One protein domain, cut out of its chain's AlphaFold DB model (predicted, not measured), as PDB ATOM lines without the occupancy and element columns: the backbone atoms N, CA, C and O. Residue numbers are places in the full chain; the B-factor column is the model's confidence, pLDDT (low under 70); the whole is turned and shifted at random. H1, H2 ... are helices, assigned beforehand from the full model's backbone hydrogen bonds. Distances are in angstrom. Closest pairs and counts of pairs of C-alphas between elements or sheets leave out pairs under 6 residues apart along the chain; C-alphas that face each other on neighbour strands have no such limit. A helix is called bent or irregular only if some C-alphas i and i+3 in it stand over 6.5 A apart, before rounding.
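Overview. This is residues 38 to 117 of the 126 residues of an uncharacterized protein of Stentor coeruleus (UniProt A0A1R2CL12). Long helix H5 runs through the middle, with H1 and H3 crossing it on different sides and H2 packing on H3 and H5; beyond H5, residues 110 to 117 of H6 stick out. The printed part has 80 residues with six named helices, H1 to H6, no named strand: all helix. It is compact, radius of gyration of the C-alphas 13.3 A, spanning 40 by 32 by 21 A.

Along the chain. H1, residues 38 to 47, begins at C-alpha 38 (115.377, 134.591, 79.602). H2 is residues 49 to 57, H3 60 to 75, H4 77 to 80. H5, residues 84 to 103, 29.3 A, is irregular: C-alphas 85 and 88 are 7.4 A apart. H6, residues 105 to 117, ends at C-alpha 117 (96.827, 142.696, 84.940).

Arrangement. H5, the hub, touches H3 at a steep tilt of 40 degrees, closest C-alphas Met 70 and Gly 95, 4.3 A. H2 and H3 form a hairpin. Every O i to N i+4 pair is within hydrogen-bond range in H1 and H3, 4 of 5 in H2, 14 of 16 in H5, 8 of 9 in H6; H4 is too short.

Size, cuts and confidence. The printed part has no cut. Residues 50, 51, 53, 55, 57 and 58 have pLDDT under 70.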
ATOM      1  N   THR A  38     114.285 134.297  80.540       90.38
ATOM      2  CA  THR A  38     115.377 134.591  79.602       90.38
ATOM      3  C   THR A  38     116.232 135.765  80.065       90.38
ATOM      4  O   THR A  38     117.456 135.668  80.009       90.38
ATOM      5  N   SER A  39     115.626 136.833  80.594       91.31
ATOM      6  CA  SER A  39     116.366 137.959  81.184       91.31
ATOM      7  C   SER A  39     117.161 137.529  82.413       91.31
ATOM      8  O   SER A  39     118.344 137.846  82.509       91.31
ATOM      9  N   LEU A  40     116.564 136.742  83.314       89.88
ATOM     10  CA  LEU A  40     117.260 136.230  84.492       89.88
ATOM     11  C   LEU A  40     118.423 135.310  84.101       89.88
ATOM     12  O   LEU A  40     119.501 135.404  84.681       89.88
ATOM     13  N   TRP A  41     118.238 134.456  83.091       91.75
ATOM     14  CA  TRP A  41     119.307 133.600  82.581       91.75
ATOM     15  C   TRP A  41     120.437 134.409  81.933       91.75
ATOM     16  O   TRP A  41     121.606 134.180  82.247       91.75
ATOM     17  N   GLY A  42     120.102 135.400  81.102       90.19
ATOM     18  CA  GLY A  42     121.072 136.315  80.500       90.19
ATOM     19  C   GLY A  42     121.862 137.104  81.548       90.19
ATOM     20  O   GLY A  42     123.085 137.189  81.462       90.19
ATOM     21  N   LEU A  43     121.195 137.598  82.595       89.69
ATOM     22  CA  LEU A  43     121.854 138.263  83.723       89.69
ATOM     23  C   LEU A  43     122.841 137.332  84.436       89.69
ATOM     24  O   LEU A  43     123.968 137.738  84.712       89.69
ATOM     25  N   CYS A  44     122.467 136.072  84.676       88.69
ATOM     26  CA  CYS A  44     123.374 135.085  85.273       88.69
ATOM     27  C   CYS A  44     124.563 134.758  84.355       88.69
ATOM     28  O   CYS A  44     125.672 134.520  84.828       88.69
ATOM     29  N   TYR A  45     124.365 134.785  83.036       88.06
ATOM     30  CA  TYR A  45     125.436 134.569  82.063       88.06
ATOM     31  C   TYR A  45     126.483 135.692  82.064       88.06
ATOM     32  O   TYR A  45     127.681 135.424  81.902       88.06
ATOM     33  N   VAL A  46     126.043 136.939  82.254       87.75
ATOM     34  CA  VAL A  46     126.918 138.120  82.268       87.75
ATOM     35  C   VAL A  46     127.579 138.319  83.632       87.75
ATOM     36  O   VAL A  46     128.790 138.514  83.681       87.75
ATOM     37  N   LEU A  47     126.808 138.264  84.722       84.31
ATOM     38  CA  LEU A  47     127.253 138.695  86.055       84.31
ATOM     39  C   LEU A  47     127.656 137.548  86.990       84.31
ATOM     40  O   LEU A  47     128.346 137.786  87.974       84.31
ATOM     41  N   SER A  48     127.192 136.327  86.722       80.12
ATOM     42  CA  SER A  48     127.350 135.144  87.584       80.12
ATOM     43  C   SER A  48     127.203 135.398  89.100       80.12
ATOM     44  O   SER A  48     128.099 135.082  89.892       80.12
ATOM     45  N   PRO A  49     126.089 136.021  89.533       72.12
ATOM     46  CA  PRO A  49     125.974 136.595  90.872       72.12
ATOM     47  C   PRO A  49     125.844 135.533  91.971       72.12
ATOM     48  O   PRO A  49     126.226 135.764  93.117       72.12
ATOM     49  N   THR A  50     125.292 134.358  91.658       69.94
ATOM     50  CA  THR A  50     124.936 133.361  92.674       69.94
ATOM     51  C   THR A  50     126.166 132.640  93.208       69.94
ATOM     52  O   THR A  50     126.243 132.401  94.411       69.94
ATOM     53  N   ARG A  51     127.165 132.362  92.363       69.38
ATOM     54  CA  ARG A  51     128.441 131.778  92.797       69.38
ATOM     55  C   ARG A  51     129.167 132.665  93.810       69.38
ATOM     56  O   ARG A  51     129.736 132.151  94.770       69.38
ATOM     57  N   TYR A  52     129.119 133.984  93.625       71.56
ATOM     58  CA  TYR A  52     129.670 134.938  94.588       71.56
ATOM     59  C   TYR A  52     128.860 134.935  95.894       71.56
ATOM     60  O   TYR A  52     129.409 134.716  96.969       71.56
ATOM     61  N   LEU A  53     127.533 135.062  95.801       69.44
ATOM     62  CA  LEU A  53     126.646 135.139  96.969       69.44
ATOM     63  C   LEU A  53     126.654 133.870  97.837       69.44
ATOM     64  O   LEU A  53     126.618 133.978  99.063       69.44
ATOM     65  N   VAL A  54     126.733 132.676  97.238       70.81
ATOM     66  CA  VAL A  54     126.833 131.402  97.976       70.81
ATOM     67  C   VAL A  54     128.123 131.346  98.795       70.81
ATOM     68  O   VAL A  54     128.097 130.935  99.955       70.81
ATOM     69  N   ASN A  55     129.235 131.815  98.224       68.19
ATOM     70  CA  ASN A  55     130.533 131.809  98.894       68.19
ATOM     71  C   ASN A  55     130.640 132.886  99.985       68.19
ATOM     72  O   ASN A  55     131.314 132.664 100.990       68.19
ATOM     73  N   THR A  56     129.964 134.027  99.817       71.12
ATOM     74  CA  THR A  56     130.052 135.161 100.751       71.12
ATOM     75  C   THR A  56     129.040 135.086 101.894       71.12
ATOM     76  O   THR A  56     129.388 135.377 103.033       71.12
ATOM     77  N   ILE A  57     127.788 134.705 101.621       69.88
ATOM     78  CA  ILE A  57     126.682 134.869 102.583       69.88
ATOM     79  C   ILE A  57     126.420 133.578 103.386       69.88
ATOM     80  O   ILE A  57     125.748 133.624 104.412       69.88
ATOM     81  N   LYS A  58     126.967 132.420 102.967       65.94
ATOM     82  CA  LYS A  58     126.762 131.095 103.608       65.94
ATOM     83  C   LYS A  58     125.298 130.823 103.996       65.94
ATOM     84  O   LYS A  58     124.998 130.205 105.016       65.94
ATOM     85  N   TRP A  59     124.355 131.293 103.182       77.94
ATOM     86  CA  TRP A  59     122.938 131.113 103.457       77.94
ATOM     87  C   TRP A  59     122.496 129.717 103.021       77.94
ATOM     88  O   TRP A  59     122.377 129.443 101.829       77.94
ATOM     89  N   ASN A  60     122.199 128.843 103.988       82.56
ATOM     90  CA  ASN A  60     121.823 127.442 103.743       82.56
ATOM     91  C   ASN A  60     120.709 127.262 102.698       82.56
ATOM     92  O   ASN A  60     120.725 126.296 101.937       82.56
ATOM     93  N   TYR A  61     119.742 128.184 102.645       81.88
ATOM     94  CA  TYR A  61     118.666 128.140 101.655       81.88
ATOM     95  C   TYR A  61     119.177 128.410 100.233       81.88
ATOM     96  O   TYR A  61     118.848 127.663  99.311       81.88
ATOM     97  N   LEU A  62     120.031 129.425 100.065       81.69
ATOM     98  CA  LEU A  62     120.647 129.765  98.783       81.69
ATOM     99  C   LEU A  62     121.578 128.648  98.299       81.69
ATOM    100  O   LEU A  62     121.524 128.286  97.128       81.69
ATOM    101  N   THR A  63     122.383 128.067  99.193       83.88
ATOM    102  CA  THR A  63     123.289 126.956  98.861       83.88
ATOM    103  C   THR A  63     122.513 125.741  98.358       83.88
ATOM    104  O   THR A  63     122.800 125.241  97.273       83.88
ATOM    105  N   LYS A  64     121.455 125.326  99.071       87.56
ATOM    106  CA  LYS A  64     120.582 124.227  98.623       87.56
ATOM    107  C   LYS A  64     119.895 124.542  97.293       87.56
ATOM    108  O   LYS A  64     119.773 123.670  96.436       87.56
ATOM    109  N   ALA A  65     119.425 125.777  97.104       86.62
ATOM    110  CA  ALA A  65     118.813 126.196  95.846       86.62
ATOM    111  C   ALA A  65     119.820 126.159  94.682       86.62
ATOM    112  O   ALA A  65     119.472 125.719  93.587       86.62
ATOM    113  N   TYR A  66     121.066 126.560  94.936       87.25
ATOM    114  CA  TYR A  66     122.166 126.523  93.978       87.25
ATOM    115  C   TYR A  66     122.558 125.097  93.592       87.25
ATOM    116  O   TYR A  66     122.589 124.782  92.405       87.25
ATOM    117  N   GLU A  67     122.771 124.205  94.558       88.19
ATOM    118  CA  GLU A  67     123.091 122.795  94.295       88.19
ATOM    119  C   GLU A  67     121.994 122.104  93.477       88.19
ATOM    120  O   GLU A  67     122.272 121.481  92.448       88.19
ATOM    121  N   ASN A  68     120.730 122.296  93.868       90.69
ATOM    122  CA  ASN A  68     119.583 121.764  93.137       90.69
ATOM    123  C   ASN A  68     119.474 122.346  91.721       90.69
ATOM    124  O   ASN A  68     119.157 121.624  90.773       90.69
ATOM    125  N   GLY A  69     119.728 123.648  91.564       87.50
ATOM    126  CA  GLY A  69     119.756 124.314  90.262       87.50
ATOM    127  C   GLY A  69     120.849 123.745  89.359       87.50
ATOM    128  O   GLY A  69     120.589 123.421  88.201       87.50
ATOM    129  N   MET A  70     122.048 123.542  89.903       90.19
ATOM    130  CA  MET A  70     123.189 122.975  89.188       90.19
ATOM    131  C   MET A  70     122.964 121.520  88.771       90.19
ATOM    132  O   MET A  70     123.321 121.151  87.654       90.19
ATOM    133  N   MET A  71     122.353 120.699  89.627       92.25
ATOM    134  CA  MET A  71     121.983 119.320  89.291       92.25
ATOM    135  C   MET A  71     121.016 119.289  88.100       92.25
ATOM    136  O   MET A  71     121.303 118.664  87.080       92.25
ATOM    137  N   LYS A  72     119.938 120.081  88.164       89.44
ATOM    138  CA  LYS A  72     118.960 120.197  87.070       89.44
ATOM    139  C   LYS A  72     119.569 120.746  85.780       89.44
ATOM    140  O   LYS A  72     119.193 120.316  84.693       89.44
ATOM    141  N   ALA A  73     120.505 121.688  85.882       88.81
ATOM    142  CA  ALA A  73     121.203 122.231  84.722       88.81
ATOM    143  C   ALA A  73     122.068 121.168  84.027       88.81
ATOM    144  O   ALA A  73     122.070 121.086  82.802       88.81
ATOM    145  N   LYS A  74     122.758 120.310  84.790       87.12
ATOM    146  CA  LYS A  74     123.567 119.210  84.234       87.12
ATOM    147  C   LYS A  74     122.715 118.152  83.525       87.12
ATOM    148  O   LYS A  74     123.132 117.615  82.500       87.12
ATOM    149  N   GLU A  75     121.520 117.881  84.041       90.88
ATOM    150  CA  GLU A  75     120.565 116.917  83.472       90.88
ATOM    151  C   GLU A  75     119.801 117.457  82.249       90.88
ATOM    152  O   GLU A  75     119.168 116.701  81.504       90.88
ATOM    153  N   ALA A  76     119.852 118.767  82.002       88.69
ATOM    154  CA  ALA A  76     119.111 119.391  80.922       88.69
ATOM    155  C   ALA A  76     119.704 119.045  79.544       88.69
ATOM    156  O   ALA A  76     120.687 119.629  79.082       88.69
ATOM    157  N   LYS A  77     119.032 118.137  78.825       88.38
ATOM    158  CA  LYS A  77     119.442 117.660  77.489       88.38
ATOM    159  C   LYS A  77     119.668 118.780  76.466       88.38
ATOM    160  O   LYS A  77     120.501 118.632  75.580       88.38
ATOM    161  N   PHE A  78     118.940 119.897  76.558       87.94
ATOM    162  CA  PHE A  78     119.116 121.013  75.621       87.94
ATOM    163  C   PHE A  78     120.456 121.739  75.821       87.94
ATOM    164  O   PHE A  78     121.052 122.173  74.841       87.94
ATOM    165  N   LEU A  79     120.967 121.811  77.056       87.25
ATOM    166  CA  LEU A  79     122.281 122.393  77.349       87.25
ATOM    167  C   LEU A  79     123.408 121.479  76.870       87.25
ATOM    168  O   LEU A  79     124.412 121.960  76.355       87.25
ATOM    169  N   GLN A  80     123.219 120.162  76.951       83.88
ATOM    170  CA  GLN A  80     124.185 119.186  76.433       83.88
ATOM    171  C   GLN A  80     124.337 119.260  74.905       83.88
ATOM    172  O   GLN A  80     125.409 118.972  74.381       83.88
ATOM    173  N   LYS A  81     123.294 119.702  74.192       88.19
ATOM    174  CA  LYS A  81     123.324 119.933  72.738       88.19
ATOM    175  C   LYS A  81     123.991 121.253  72.334       88.19
ATOM    176  O   LYS A  81     124.205 121.470  71.146       88.19
ATOM    177  N   MET A  82     124.315 122.132  73.286       86.88
ATOM    178  CA  MET A  82     124.982 123.404  72.991       86.88
ATOM    179  C   MET A  82     126.455 123.194  72.603       86.88
ATOM    180  O   MET A  82     127.065 122.207  73.045       86.88
ATOM    181  N   PRO A  83     127.050 124.130  71.834       88.31
ATOM    182  CA  PRO A  83     128.461 124.081  71.468       88.31
ATOM    183  C   PRO A  83     129.357 123.993  72.703       88.31
ATOM    184  O   PRO A  83     129.153 124.712  73.684       88.31
ATOM    185  N   GLU A  84     130.365 123.126  72.644       86.38
ATOM    186  CA  GLU A  84     131.238 122.807  73.779       86.38
ATOM    187  C   GLU A  84     131.926 124.048  74.367       86.38
ATOM    188  O   GLU A  84     131.970 124.209  75.585       86.38
ATOM    189  N   GLN A  85     132.314 124.988  73.498       87.31
ATOM    190  CA  GLN A  85     132.933 126.272  73.845       87.31
ATOM    191  C   GLN A  85     132.114 127.097  74.853       87.31
ATOM    192  O   GLN A  85     132.680 127.758  75.721       87.31
ATOM    193  N   TYR A  86     130.779 127.045  74.773       84.56
ATOM    194  CA  TYR A  86     129.880 127.835  75.626       84.56
ATOM    195  C   TYR A  86     129.122 126.985  76.647       84.56
ATOM    196  O   TYR A  86     128.557 127.521  77.602       84.56
ATOM    197  N   ARG A  87     129.118 125.657  76.481       85.75
ATOM    198  CA  ARG A  87     128.330 124.712  77.282       85.75
ATOM    199  C   ARG A  87     128.571 124.864  78.780       85.75
ATOM    200  O   ARG A  87     127.606 124.881  79.544       85.75
ATOM    201  N   GLY A  88     129.827 125.016  79.200       85.25
ATOM    202  CA  GLY A  88     130.177 125.189  80.612       85.25
ATOM    203  C   GLY A  88     129.535 126.443  81.214       85.25
ATOM    204  O   GLY A  88     128.851 126.372  82.235       85.25
ATOM    205  N   ARG A  89     129.679 127.584  80.532       85.81
ATOM    206  CA  ARG A  89     129.145 128.878  80.985       85.81
ATOM    207  C   ARG A  89     127.615 128.935  80.921       85.81
ATOM    208  O   ARG A  89     126.978 129.463  81.834       85.81
ATOM    209  N   LEU A  90     127.011 128.348  79.890       88.69
ATOM    210  CA  LEU A  90     125.554 128.226  79.766       88.69
ATOM    211  C   LEU A  90     124.962 127.338  80.864       88.69
ATOM    212  O   LEU A  90     123.948 127.695  81.457       88.69
ATOM    213  N   THR A  91     125.620 126.224  81.188       89.19
ATOM    214  CA  THR A  91     125.183 125.328  82.270       89.19
ATOM    215  C   THR A  91     125.257 126.006  83.631       89.19
ATOM    216  O   THR A  91     124.304 125.924  84.404       89.19
ATOM    217  N   LEU A  92     126.351 126.721  83.908       88.81
ATOM    218  CA  LEU A  92     126.508 127.479  85.150       88.81
ATOM    219  C   LEU A  92     125.424 128.550  85.290       88.81
ATOM    220  O   LEU A  92     124.665 128.535  86.252       88.81
ATOM    221  N   SER A  93     125.293 129.424  84.293       91.12
ATOM    222  CA  SER A  93     124.293 130.498  84.308       91.12
ATOM    223  C   SER A  93     122.853 129.986  84.385       91.12
ATOM    224  O   SER A  93     122.006 130.622  85.010       91.12
ATOM    225  N   PHE A  94     122.556 128.827  83.791       90.69
ATOM    226  CA  PHE A  94     121.237 128.210  83.905       90.69
ATOM    227  C   PHE A  94     120.980 127.680  85.321       90.69
ATOM    228  O   PHE A  94     119.895 127.886  85.865       90.69
ATOM    229  N   GLY A  95     121.976 127.047  85.949       89.81
ATOM    230  CA  GLY A  95     121.881 126.597  87.340       89.81
ATOM    231  C   GLY A  95     121.695 127.758  88.321       89.81
ATOM    232  O   GLY A  95     120.827 127.699  89.192       89.81
ATOM    233  N   GLU A  96     122.435 128.849  88.125       89.19
ATOM    234  CA  GLU A  96     122.290 130.097  88.883       89.19
ATOM    235  C   GLU A  96     120.905 130.725  88.721       89.19
ATOM    236  O   GLU A  96     120.268 131.101  89.707       89.19
ATOM    237  N   MET A  97     120.394 130.769  87.490       92.38
ATOM    238  CA  MET A  97     119.049 131.261  87.207       92.38
ATOM    239  C   MET A  97     117.983 130.443  87.938       92.38
ATOM    240  O   MET A  97     117.066 131.020  88.523       92.38
ATOM    241  N   LEU A  98     118.103 129.111  87.955       89.88
ATOM    242  CA  LEU A  98     117.169 128.249  88.681       89.88
ATOM    243  C   LEU A  98     117.206 128.512  90.188       89.88
ATOM    244  O   LEU A  98     116.148 128.578  90.818       89.88
ATOM    245  N   ALA A  99     118.395 128.705  90.753       89.19
ATOM    246  CA  ALA A  99     118.569 129.031  92.161       89.19
ATOM    247  C   ALA A  99     117.936 130.387  92.508       89.19
ATOM    248  O   ALA A  99     117.122 130.484  93.428       89.19
ATOM    249  N   LEU A 100     118.233 131.421  91.718       87.00
ATOM    250  CA  LEU A 100     117.658 132.754  91.890       87.00
ATOM    251  C   LEU A 100     116.147 132.757  91.704       87.00
ATOM    252  O   LEU A 100     115.447 133.436  92.443       87.00
ATOM    253  N   LYS A 101     115.615 131.970  90.769       88.44
ATOM    254  CA  LYS A 101     114.170 131.845  90.569       88.44
ATOM    255  C   LYS A 101     113.462 131.304  91.812       88.44
ATOM    256  O   LYS A 101     112.346 131.733  92.082       88.44
ATOM    257  N   VAL A 102     114.088 130.384  92.549       86.56
ATOM    258  CA  VAL A 102     113.553 129.856  93.815       86.56
ATOM    259  C   VAL A 102     113.584 130.934  94.897       86.56
ATOM    260  O   VAL A 102     112.570 131.175  95.542       86.56
ATOM    261  N   VAL A 103     114.706 131.638  95.035       84.94
ATOM    262  CA  VAL A 103     114.861 132.720  96.023       84.94
ATOM    263  C   VAL A 103     113.907 133.882  95.748       84.94
ATOM    264  O   VAL A 103     113.305 134.426  96.668       84.94
ATOM    265  N   LEU A 104     113.721 134.233  94.477       86.12
ATOM    266  CA  LEU A 104     112.832 135.302  94.036       86.12
ATOM    267  C   LEU A 104     111.376 134.850  93.895       86.12
ATOM    268  O   LEU A 104     110.526 135.691  93.624       86.12
ATOM    269  N   ALA A 105     111.044 133.568  94.078       85.69
ATOM    270  CA  ALA A 105     109.677 133.063  93.920       85.69
ATOM    271  C   ALA A 105     108.612 133.834  94.733       85.69
ATOM    272  O   ALA A 105     107.558 134.118  94.150       85.69
ATOM    273  N   PRO A 106     108.864 134.236  96.001       84.75
ATOM    274  CA  PRO A 106     107.886 134.966  96.811       84.75
ATOM    275  C   PRO A 106     107.473 136.308  96.199       84.75
ATOM    276  O   PRO A 106     106.337 136.735  96.360       84.75
ATOM    277  N   VAL A 107     108.382 136.958  95.469       86.44
ATOM    278  CA  VAL A 107     108.160 138.282  94.864       86.44
ATOM    279  C   VAL A 107     107.823 138.163  93.377       86.44
ATOM    280  O   VAL A 107     106.981 138.886  92.846       86.44
ATOM    281  N   GLY A 108     108.443 137.207  92.689       85.25
ATOM    282  CA  GLY A 108     108.353 137.040  91.247       85.25
ATOM    283  C   GLY A 108     106.970 136.603  90.776       85.25
ATOM    284  O   GLY A 108     106.540 137.025  89.706       85.25
ATOM    285  N   LEU A 109     106.249 135.767  91.534       84.25
ATOM    286  CA  LEU A 109     104.892 135.373  91.146       84.25
ATOM    287  C   LEU A 109     103.892 136.543  91.264       84.25
ATOM    288  O   LEU A 109     103.278 136.851  90.239       84.25
ATOM    289  N   PRO A 110     103.771 137.245  92.413       86.94
ATOM    290  CA  PRO A 110     102.920 138.432  92.521       86.94
ATOM    291  C   PRO A 110     103.250 139.499  91.479       86.94
ATOM    292  O   PRO A 110     102.347 140.031  90.839       86.94
ATOM    293  N   PHE A 111     104.540 139.761  91.247       87.44
ATOM    294  CA  PHE A 111     104.980 140.749  90.267       87.44
ATOM    295  C   PHE A 111     104.511 140.411  88.848       87.44
ATOM    296  O   PHE A 111     103.941 141.262  88.172       87.44
ATOM    297  N   LYS A 112     104.683 139.159  88.401       85.75
ATOM    298  CA  LYS A 112     104.220 138.727  87.072       85.75
ATOM    299  C   LYS A 112     102.704 138.828  86.929       85.75
ATOM    300  O   LYS A 112     102.236 139.282  85.894       85.75
ATOM    301  N   VAL A 113     101.948 138.435  87.958       84.81
ATOM    302  CA  VAL A 113     100.479 138.548  87.957       84.81
ATOM    303  C   VAL A 113     100.054 140.014  87.867       84.81
ATOM    304  O   VAL A 113      99.236 140.361  87.017       84.81
ATOM    305  N   TRP A 114     100.650 140.886  88.681       88.50
ATOM    306  CA  TRP A 114     100.389 142.324  88.646       88.50
ATOM    307  C   TRP A 114     100.693 142.930  87.270       88.50
ATOM    308  O   TRP A 114      99.877 143.672  86.723       88.50
ATOM    309  N   LEU A 115     101.830 142.561  86.675       84.12
ATOM    310  CA  LEU A 115     102.242 143.053  85.365       84.12
ATOM    311  C   LEU A 115     101.294 142.570  84.258       84.12
ATOM    312  O   LEU A 115     100.910 143.360  83.400       84.12
ATOM    313  N   THR A 116     100.840 141.313  84.318       86.19
ATOM    314  CA  THR A 116      99.800 140.793  83.417       86.19
ATOM    315  C   THR A 116      98.521 141.611  83.517       86.19
ATOM    316  O   THR A 116      97.985 142.015  82.489       86.19
ATOM    317  N   VAL A 117      98.041 141.890  84.734       82.62
ATOM    318  CA  VAL A 117      96.827 142.696  84.940       82.62
ATOM    319  C   VAL A 117      97.003 144.093  84.344       82.62
ATOM    320  O   VAL A 117      96.122 144.560  83.625       82.62
TER     321      VAL A 117